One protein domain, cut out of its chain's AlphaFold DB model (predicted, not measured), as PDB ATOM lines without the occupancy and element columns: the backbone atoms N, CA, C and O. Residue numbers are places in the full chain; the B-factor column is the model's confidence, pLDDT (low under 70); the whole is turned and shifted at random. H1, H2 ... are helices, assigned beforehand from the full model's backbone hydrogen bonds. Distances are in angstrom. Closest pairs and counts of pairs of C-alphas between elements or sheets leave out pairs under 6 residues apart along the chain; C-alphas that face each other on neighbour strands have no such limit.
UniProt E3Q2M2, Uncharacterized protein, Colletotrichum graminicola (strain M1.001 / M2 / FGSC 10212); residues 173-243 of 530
ATOM      1  N   GLY A 173     -37.371  57.268  42.902       87.75
ATOM      2  CA  GLY A 173     -36.899  55.943  43.308       87.75
ATOM      3  C   GLY A 173     -35.635  55.501  42.569       87.75
ATOM      4  O   GLY A 173     -34.754  54.887  43.173       87.75
ATOM      5  N   ASP A 174     -35.465  55.906  41.304       87.62
ATOM      6  CA  ASP A 174     -34.307  55.518  40.489       87.62
ATOM      7  C   ASP A 174     -32.972  55.955  41.102       87.62
ATOM      8  O   ASP A 174     -31.966  55.258  40.955       87.62
ATOM      9  N   MET A 175     -32.957  57.076  41.836       84.94
ATOM     10  CA  MET A 175     -31.761  57.574  42.528       84.94
ATOM     11  C   MET A 175     -31.291  56.634  43.640       84.94
ATOM     12  O   MET A 175     -30.109  56.631  43.981       84.94
ATOM     13  N   PHE A 176     -32.207  55.841  44.196       87.75
ATOM     14  CA  PHE A 176     -31.954  54.970  45.339       87.75
ATOM     15  C   PHE A 176     -32.012  53.483  44.992       87.75
ATOM     16  O   PHE A 176     -31.726  52.641  45.841       87.75
ATOM     17  N   LYS A 177     -32.296  53.146  43.730       87.62
ATOM     18  CA  LYS A 177     -32.372  51.765  43.238       87.62
ATOM     19  C   LYS A 177     -31.101  50.958  43.522       87.62
ATOM     20  O   LYS A 177     -31.186  49.765  43.794       87.62
ATOM     21  N   SER A 178     -29.930  51.600  43.518       85.94
ATOM     22  CA  SER A 178     -28.648  50.950  43.830       85.94
ATOM     23  C   SER A 178     -28.512  50.487  45.281       85.94
ATOM     24  O   SER A 178     -27.649  49.660  45.555       85.94
ATOM     25  N   PHE A 179     -29.318  51.024  46.201       86.50
ATOM     26  CA  PHE A 179     -29.299  50.648  47.617       86.50
ATOM     27  C   PHE A 179     -30.271  49.511  47.947       86.50
ATOM     28  O   PHE A 179     -30.211  49.000  49.052       86.50
ATOM     29  N   GLY A 180     -31.145  49.117  47.010       90.81
ATOM     30  CA  GLY A 180     -32.200  48.132  47.248       90.81
ATOM     31  C   GLY A 180     -33.337  48.694  48.106       90.81
ATOM     32  O   GLY A 180     -33.134  49.128  49.236       90.81
ATOM     33  N   TYR A 181     -34.566  48.689  47.585       91.19
ATOM     34  CA  TYR A 181     -35.691  49.292  48.305       91.19
ATOM     35  C   TYR A 181     -36.050  48.549  49.600       91.19
ATOM     36  O   TYR A 181     -36.357  49.196  50.597       91.19
ATOM     37  N   GLU A 182     -35.927  47.218  49.618       88.44
ATOM     38  CA  GLU A 182     -36.129  46.422  50.837       88.44
ATOM     39  C   GLU A 182     -35.085  46.749  51.910       88.44
ATOM     40  O   GLU A 182     -35.437  46.951  53.065       88.44
ATOM     41  N   GLU A 183     -33.811  46.919  51.541       89.94
ATOM     42  CA  GLU A 183     -32.757  47.279  52.500       89.94
ATOM     43  C   GLU A 183     -32.987  48.682  53.089       89.94
ATOM     44  O   GLU A 183     -32.765  48.912  54.280       89.94
ATOM     45  N   LEU A 184     -33.478  49.630  52.284       91.88
ATOM     46  CA  LEU A 184     -33.855  50.964  52.763       91.88
ATOM     47  C   LEU A 184     -35.056  50.919  53.719       91.88
ATOM     48  O   LEU A 184     -35.069  51.656  54.710       91.88
ATOM     49  N   LYS A 185     -36.038  50.053  53.444       94.69
ATOM     50  CA  LYS A 185     -37.209  49.819  54.301       94.69
ATOM     51  C   LYS A 185     -36.807  49.154  55.619       94.69
ATOM     52  O   LYS A 185     -37.174  49.637  56.686       94.69
ATOM     53  N   GLU A 186     -36.002  48.093  55.568       92.94
ATOM     54  CA  GLU A 186     -35.497  47.372  56.746       92.94
ATOM     55  C   GLU A 186     -34.677  48.276  57.671       92.94
ATOM     56  O   GLU A 186     -34.728  48.141  58.895       92.94
ATOM     57  N   ARG A 187     -33.952  49.244  57.100       92.19
ATOM     58  CA  ARG A 187     -33.208  50.262  57.855       92.19
ATOM     59  C   ARG A 187     -34.079  51.405  58.385       92.19
ATOM     60  O   ARG A 187     -33.546  52.296  59.041       92.19
ATOM     61  N   GLY A 188     -35.381  51.407  58.094       93.06
ATOM     62  CA  GLY A 188     -36.309  52.470  58.481       93.06
ATOM     63  C   GLY A 188     -35.994  53.822  57.835       93.06
ATOM     64  O   GLY A 188     -36.328  54.857  58.404       93.06
ATOM     65  N   ILE A 189     -35.303  53.825  56.689       92.06
ATOM     66  CA  ILE A 189     -34.930  55.050  55.963       92.06
ATOM     67  C   ILE A 189     -36.101  55.549  55.116       92.06
ATOM     68  O   ILE A 189     -36.296  56.755  54.980       92.06
ATOM     69  N   ILE A 190     -36.863  54.621  54.541       92.81
ATOM     70  CA  ILE A 190     -38.079  54.907  53.785       92.81
ATOM     71  C   ILE A 190     -39.267  54.240  54.476       92.81
ATOM     72  O   ILE A 190     -39.137  53.142  55.019       92.81
ATOM     73  N   ASP A 191     -40.410  54.918  54.474       92.94
ATOM     74  CA  ASP A 191     -41.680  54.365  54.939       92.94
ATOM     75  C   ASP A 191     -42.367  53.536  53.835       92.94
ATOM     76  O   ASP A 191     -41.920  53.496  52.683       92.94
ATOM     77  N   GLU A 192     -43.445  52.838  54.204       93.69
ATOM     78  CA  GLU A 192     -44.210  51.993  53.276       93.69
ATOM     79  C   GLU A 192     -44.773  52.800  52.098       93.69
ATOM     80  O   GLU A 192     -44.736  52.345  50.956       93.69
ATOM     81  N   ASP A 193     -45.235  54.023  52.358       92.44
ATOM     82  CA  ASP A 193     -45.842  54.893  51.349       92.44
ATOM     83  C   ASP A 193     -44.810  55.328  50.292       92.44
ATOM     84  O   ASP A 193     -45.089  55.373  49.084       92.44
ATOM     85  N   LEU A 194     -43.584  55.638  50.722       89.62
ATOM     86  CA  LEU A 194     -42.484  55.987  49.831       89.62
ATOM     87  C   LEU A 194     -41.978  54.768  49.058       89.62
ATOM     88  O   LEU A 194     -41.694  54.891  47.864       89.62
ATOM     89  N   LEU A 195     -41.921  53.599  49.699       92.94
ATOM     90  CA  LEU A 195     -41.614  52.334  49.035       92.94
ATOM     91  C   LEU A 195     -42.631  52.018  47.931       92.94
ATOM     92  O   LEU A 195     -42.238  51.664  46.814       92.94
ATOM     93  N   GLU A 196     -43.924  52.185  48.208       90.75
ATOM     94  CA  GLU A 196     -44.981  51.995  47.215       90.75
ATOM     95  C   GLU A 196     -44.831  53.003  46.068       90.75
ATOM     96  O   GLU A 196     -44.919  52.642  44.891       90.75
ATOM     97  N   THR A 197     -44.520  54.261  46.392       91.00
ATOM     98  CA  THR A 197     -44.279  55.316  45.400       91.00
ATOM     99  C   THR A 197     -43.104  54.970  44.479       91.00
ATOM    100  O   THR A 197     -43.235  55.072  43.258       91.00
ATOM    101  N   TYR A 198     -41.973  54.522  45.030       93.31
ATOM    102  CA  TYR A 198     -40.798  54.115  44.248       93.31
ATOM    103  C   TYR A 198     -41.064  52.869  43.406       93.31
ATOM    104  O   TYR A 198     -40.664  52.802  42.241       93.31
ATOM    105  N   SER A 199     -41.791  51.903  43.965       88.06
ATOM    106  CA  SER A 199     -42.188  50.688  43.254       88.06
ATOM    107  C   SER A 199     -43.090  51.018  42.064       88.06
ATOM    108  O   SER A 199     -42.861  50.524  40.960       88.06
ATOM    109  N   ARG A 200     -44.059  51.922  42.252       88.56
ATOM    110  CA  ARG A 200     -44.958  52.398  41.193       88.56
ATOM    111  C   ARG A 200     -44.199  53.140  40.091       88.56
ATOM    112  O   ARG A 200     -44.387  52.825  38.922       88.56
ATOM    113  N   GLN A 201     -43.288  54.046  40.452       88.25
ATOM    114  CA  GLN A 201     -42.437  54.750  39.482       88.25
ATOM    115  C   GLN A 201     -41.601  53.781  38.634       88.25
ATOM    116  O   GLN A 201     -41.525  53.928  37.415       88.25
ATOM    117  N   ASN A 202     -41.008  52.758  39.260       85.75
ATOM    118  CA  ASN A 202     -40.210  51.754  38.557       85.75
ATOM    119  C   ASN A 202     -41.078  50.870  37.637       85.75
ATOM    120  O   ASN A 202     -40.641  50.518  36.537       85.75
ATOM    121  N   LEU A 203     -42.314  50.547  38.040       80.31
ATOM    122  CA  LEU A 203     -43.285  49.849  37.188       80.31
ATOM    123  C   LEU A 203     -43.691  50.696  35.976       80.31
ATOM    124  O   LEU A 203     -43.656  50.194  34.853       80.31
ATOM    125  N   ASP A 204     -44.004  51.977  36.174       79.69
ATOM    126  CA  ASP A 204     -44.379  52.896  35.094       79.69
ATOM    127  C   ASP A 204     -43.229  53.104  34.098       79.69
ATOM    128  O   ASP A 204     -43.439  53.064  32.881       79.69
ATOM    129  N   ALA A 205     -41.994  53.256  34.591       78.75
ATOM    130  CA  ALA A 205     -40.801  53.355  33.752       78.75
ATOM    131  C   ALA A 205     -40.581  52.079  32.922       78.75
ATOM    132  O   ALA A 205     -40.322  52.149  31.716       78.75
ATOM    133  N   SER A 206     -40.754  50.909  33.543       78.81
ATOM    134  CA  SER A 206     -40.623  49.610  32.874       78.81
ATOM    135  C   SER A 206     -41.722  49.393  31.827       78.81
ATOM    136  O   SER A 206     -41.440  48.946  30.715       78.81
ATOM    137  N   ALA A 207     -42.966  49.778  32.128       75.75
ATOM    138  CA  ALA A 207     -44.084  49.738  31.188       75.75
ATOM    139  C   ALA A 207     -43.889  50.717  30.016       75.75
ATOM    140  O   ALA A 207     -44.207  50.393  28.868       75.75
ATOM    141  N   GLY A 208     -43.330  51.900  30.279       77.31
ATOM    142  CA  GLY A 208     -42.938  52.868  29.255       77.31
ATOM    143  C   GLY A 208     -41.873  52.308  28.310       77.31
ATOM    144  O   GLY A 208     -42.045  52.371  27.092       77.31
ATOM    145  N   GLY A 209     -40.825  51.689  28.862       72.50
ATOM    146  CA  GLY A 209     -39.779  51.018  28.087       72.50
ATOM    147  C   GLY A 209     -40.317  49.864  27.239       72.50
ATOM    148  O   GLY A 209     -39.978  49.753  26.063       72.50
ATOM    149  N   LEU A 210     -41.221  49.055  27.798       62.53
ATOM    150  CA  LEU A 210     -41.894  47.967  27.084       62.53
ATOM    151  C   LEU A 210     -42.741  48.493  25.910       62.53
ATOM    152  O   LEU A 210     -42.663  47.970  24.800       62.53
ATOM    153  N   ASN A 211     -43.523  49.551  26.129       65.06
ATOM    154  CA  ASN A 211     -44.330  50.181  25.081       65.06
ATOM    155  C   ASN A 211     -43.474  50.798  23.970       65.06
ATOM    156  O   ASN A 211     -43.835  50.719  22.793       65.06
ATOM    157  N   GLU A 212     -42.339  51.394  24.327       67.50
ATOM    158  CA  GLU A 212     -41.402  51.944  23.351       67.50
ATOM    159  C   GLU A 212     -40.722  50.833  22.545       67.50
ATOM    160  O   GLU A 212     -40.663  50.908  21.318       67.50
ATOM    161  N   ALA A 213     -40.325  49.737  23.196       65.88
ATOM    162  CA  ALA A 213     -39.842  48.544  22.511       65.88
ATOM    163  C   ALA A 213     -40.903  47.986  21.541       65.88
ATOM    164  O   ALA A 213     -40.603  47.692  20.381       65.88
ATOM    165  N   PHE A 214     -42.172  47.921  21.954       66.06
ATOM    166  CA  PHE A 214     -43.257  47.506  21.062       66.06
ATOM    167  C   PHE A 214     -43.425  48.420  19.850       66.06
ATOM    168  O   PHE A 214     -43.619  47.923  18.740       66.06
ATOM    169  N   ARG A 215     -43.307  49.740  20.027       68.94
ATOM    170  CA  ARG A 215     -43.339  50.693  18.907       68.94
ATOM    171  C   ARG A 215     -42.170  50.524  17.949       68.94
ATOM    172  O   ARG A 215     -42.352  50.706  16.747       68.94
ATOM    173  N   GLN A 216     -40.996  50.174  18.462       74.75
ATOM    174  CA  GLN A 216     -39.785  50.009  17.661       74.75
ATOM    175  C   GLN A 216     -39.736  48.679  16.888       74.75
ATOM    176  O   GLN A 216     -38.843  48.491  16.064       74.75
ATOM    177  N   GLY A 217     -40.722  47.791  17.072       61.31
ATOM    178  CA  GLY A 217     -40.914  46.620  16.217       61.31
ATOM    179  C   GLY A 217     -39.869  45.524  16.422       61.31
ATOM    180  O   GLY A 217     -39.307  45.026  15.447       61.31
ATOM    181  N   PHE A 218     -39.606  45.136  17.675       56.84
ATOM    182  CA  PHE A 218     -38.714  44.010  17.965       56.84
ATOM    183  C   PHE A 218     -39.179  42.712  17.285       56.84
ATOM    184  O   PHE A 218     -40.348  42.319  17.354       56.84
ATOM    185  N   VAL A 219     -38.221  42.039  16.646       51.19
ATOM    186  CA  VAL A 219     -38.352  40.680  16.104       51.19
ATOM    187  C   VAL A 219     -38.605  39.708  17.267       51.19
ATOM    188  O   VAL A 219     -38.102  39.922  18.371       51.19
ATOM    189  N   SER A 220     -39.404  38.661  17.033       59.88
ATOM    190  CA  SER A 220     -39.915  37.720  18.050       59.88
ATOM    191  C   SER A 220     -38.863  37.205  19.028       59.88
ATOM    192  O   SER A 220     -39.140  37.109  20.219       59.88
ATOM    193  N   ASP A 221     -37.654  36.942  18.542       55.62
ATOM    194  CA  ASP A 221     -36.632  36.232  19.313       55.62
ATOM    195  C   ASP A 221     -35.956  37.168  20.335       55.62
ATOM    196  O   ASP A 221     -35.622  36.762  21.443       55.62
ATOM    197  N   SER A 222     -35.869  38.468  20.030       58.09
ATOM    198  CA  SER A 222     -35.358  39.497  20.952       58.09
ATOM    199  C   SER A 222     -36.394  39.936  21.992       58.09
ATOM    200  O   SER A 222     -36.044  40.477  23.040       58.09
ATOM    201  N   ARG A 223     -37.685  39.714  21.714       54.16
ATOM    202  CA  ARG A 223     -38.787  40.049  22.625       54.16
ATOM    203  C   ARG A 223     -38.789  39.138  23.852       54.16
ATOM    204  O   ARG A 223     -39.035  39.608  24.958       54.16
ATOM    205  N   GLU A 224     -38.510  37.854  23.656       58.16
ATOM    206  CA  GLU A 224     -38.464  36.873  24.738       58.16
ATOM    207  C   GLU A 224     -37.235  37.077  25.636       58.16
ATOM    208  O   GLU A 224     -37.367  37.082  26.859       58.16
ATOM    209  N   GLU A 225     -36.061  37.345  25.053       60.50
ATOM    210  CA  GLU A 225     -34.855  37.702  25.816       60.50
ATOM    211  C   GLU A 225     -35.029  38.999  26.618       60.50
ATOM    212  O   GLU A 225     -34.635  39.055  27.784       60.50
ATOM    213  N   PHE A 226     -35.670  40.026  26.046       60.22
ATOM    214  CA  PHE A 226     -35.912  41.285  26.754       60.22
ATOM    215  C   PHE A 226     -36.824  41.089  27.972       60.22
ATOM    216  O   PHE A 226     -36.461  41.501  29.075       60.22
ATOM    217  N   ILE A 227     -37.957  40.395  27.802       57.91
ATOM    218  CA  ILE A 227     -38.898  40.098  28.894       57.91
ATOM    219  C   ILE A 227     -38.210  39.277  29.992       57.91
ATOM    220  O   ILE A 227     -38.323  39.619  31.170       57.91
ATOM    221  N   LYS A 228     -37.431  38.254  29.614       63.16
ATOM    222  CA  LYS A 228     -36.656  37.435  30.559       63.16
ATOM    223  C   LYS A 228     -35.619  38.254  31.330       63.16
ATOM    224  O   LYS A 228     -35.472  38.052  32.532       63.16
ATOM    225  N   SER A 229     -34.930  39.180  30.662       59.03
ATOM    226  CA  SER A 229     -33.885  40.012  31.276       59.03
ATOM    227  C   SER A 229     -34.424  41.104  32.205       59.03
ATOM    228  O   SER A 229     -33.755  41.463  33.167       59.03
ATOM    229  N   SER A 230     -35.614  41.641  31.912       54.66
ATOM    230  CA  SER A 230     -36.137  42.838  32.583       54.66
ATOM    231  C   SER A 230     -37.093  42.540  33.733       54.66
ATOM    232  O   SER A 230     -37.212  43.370  34.628       54.66
ATOM    233  N   PHE A 231     -37.763  41.386  33.723       55.12
ATOM    234  CA  PHE A 231     -38.823  41.089  34.693       55.12
ATOM    235  C   PHE A 231     -38.616  39.802  35.491       55.12
ATOM    236  O   PHE A 231     -39.391  39.568  36.403       55.12
ATOM    237  N   GLY A 232     -37.605  38.980  35.173       51.56
ATOM    238  CA  GLY A 232     -37.364  37.697  35.841       51.56
ATOM    239  C   GLY A 232     -38.507  36.694  35.623       51.56
ATOM    240  O   GLY A 232     -39.648  36.909  36.019       51.56
ATOM    241  N   CYS A 233     -38.231  35.546  34.998       45.22
ATOM    242  CA  CYS A 233     -39.285  34.555  34.727       45.22
ATOM    243  C   CYS A 233     -40.028  34.068  35.983       45.22
ATOM    244  O   CYS A 233     -41.179  33.664  35.860       45.22
ATOM    245  N   GLU A 234     -39.400  34.091  37.159       50.16
ATOM    246  CA  GLU A 234     -40.046  33.670  38.408       50.16
ATOM    247  C   GLU A 234     -41.016  34.720  38.965       50.16
ATOM    248  O   GLU A 234     -42.109  34.351  39.381       50.16
ATOM    249  N   GLU A 235     -40.716  36.018  38.865       47.75
ATOM    250  CA  GLU A 235     -41.574  37.081  39.418       47.75
ATOM    251  C   GLU A 235     -42.895  37.217  38.637       47.75
ATOM    252  O   GLU A 235     -43.965  37.437  39.209       47.75
ATOM    253  N   LEU A 236     -42.856  37.006  37.316       45.44
ATOM    254  CA  LEU A 236     -44.063  36.959  36.481       45.44
ATOM    255  C   LEU A 236     -44.895  35.684  36.706       45.44
ATOM    256  O   LEU A 236     -46.119  35.728  36.552       45.44
ATOM    257  N   LYS A 237     -44.249  34.570  37.082       53.47
ATOM    258  CA  LYS A 237     -44.920  33.310  37.448       53.47
ATOM    259  C   LYS A 237     -45.601  33.423  38.810       53.47
ATOM    260  O   LYS A 237     -46.769  33.065  38.926       53.47
ATOM    261  N   GLU A 238     -44.918  33.975  39.811       53.12
ATOM    262  CA  GLU A 238     -45.480  34.189  41.153       53.12
ATOM    263  C   GLU A 238     -46.673  35.152  41.144       53.12
ATOM    264  O   GLU A 238     -47.589  35.014  41.951       53.12
ATOM    265  N   ARG A 239     -46.708  36.088  40.187       51.72
ATOM    266  CA  ARG A 239     -47.822  37.029  39.997       51.72
ATOM    267  C   ARG A 239     -48.942  36.516  39.086       51.72
ATOM    268  O   ARG A 239     -49.890  37.257  38.840       51.72
ATOM    269  N   GLY A 240     -48.849  35.285  38.576       48.41
ATOM    270  CA  GLY A 240     -49.888  34.670  37.737       48.41
ATOM    271  C   GLY A 240     -50.070  35.319  36.360       48.41
ATOM    272  O   GLY A 240     -51.137  35.210  35.766       48.41
ATOM    273  N   ILE A 241     -49.052  36.019  35.845       48.50
ATOM    274  CA  ILE A 241     -49.151  36.811  34.605       48.50
ATOM    275  C   ILE A 241     -48.902  35.947  33.350       48.50
ATOM    276  O   ILE A 241     -49.330  36.313  32.255       48.50
ATOM    277  N   VAL A 242     -48.222  34.801  33.479       42.41
ATOM    278  CA  VAL A 242     -47.877  33.909  32.354       42.41
ATOM    279  C   VAL A 242     -48.137  32.444  32.724       42.41
ATOM    280  O   VAL A 242     -47.572  31.958  33.701       42.41
ATOM    281  N   ASP A 243     -48.943  31.738  31.921       45.66
ATOM    282  CA  ASP A 243     -49.179  30.288  32.037       45.66
ATOM    283  C   ASP A 243     -48.210  29.483  31.145       45.66
ATOM    284  O   ASP A 243     -47.925  29.849  30.000       45.66
TER     285      ASP A 243
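AT A GLANCE: This is residues 173 to 243 of the 530 residues of an uncharacterized protein of Colletotrichum graminicola (strain M1.001 / M2 / FGSC 10212) (UniProt E3Q2M2). One long helix, H2, makes the length of this model, and the chain is turned back along it at both ends: short H1 stands beside its first turns, and H3 folds back beside its last part. H4 is a short helix beyond H3, farther out from H2, and the contacts between the helices are few. The printed part has 71 residues with four named helices, in the order H1, H2, H3, H4, and no named strand; the class is all helix. It is loose, with a radius of gyration of the C-alphas of 14.6 A, and elongated, spanning 44 by 25 by 18 A.

HOW THE PARTS SIT: Residues 173 to 180 come before H1, which is residues 181 to 186. A tight link of 5 residues joins H1 to H2, residues 192 to 216. H1 and H2 only just touch, with 3 pairs of C-alphas within 8 A; the closest C-alphas are those of Tyr 181 and Leu 195, 6.7 A apart. They form a helical hairpin and run opposite ways at a shallow tilt of 12 degrees, and H2 touches H1 with residues 192 to 195 alone. A tight link of 3 residues leads on to H3, residues 220 to 231. H2 and H3 are near each other, with a closest C-alpha distance of 8.1 A and 9 pairs within 10 A. H4, residues 233 to 238, follows after one residue, Gly 232, and H3 and H4 meet only through their link. H1 is apart from H3 and from H4, and H2 is apart from H4. Every O i to N i+4 pair is within hydrogen-bond range in H1, H2 and H4; in H3 it is 6 of 8.

IN THESE COORDINATES: H1 begins at C-alpha 181, (-35.691, 49.292, 48.305). H2 is 35.9 A from first to last C-alpha, from C-alpha 192 at (-44.210, 51.993, 53.276) to C-alpha 216 at (-39.785, 50.009, 17.661), with z falling along it. H3 is 17.0 A long, and z rises from 18.050 at C-alpha 220 to 34.693 at C-alpha 231. H1 measures 8.7 A and H4 8.9 A; H4 ends at C-alpha 238, (-45.480, 34.189, 41.153).

THE WHOLE: The two C-alphas farthest apart are those of Gly 188 and Val 219, 44.0 A. The printed part has no cut, and the three links between helices are tight. The mean pLDDT of the printed part is 72.8; residues 210 to 215 and 217 to 243 are under 70. The mean is 92 in H1, 80 in H2, 58 in H3 and 49 in H4.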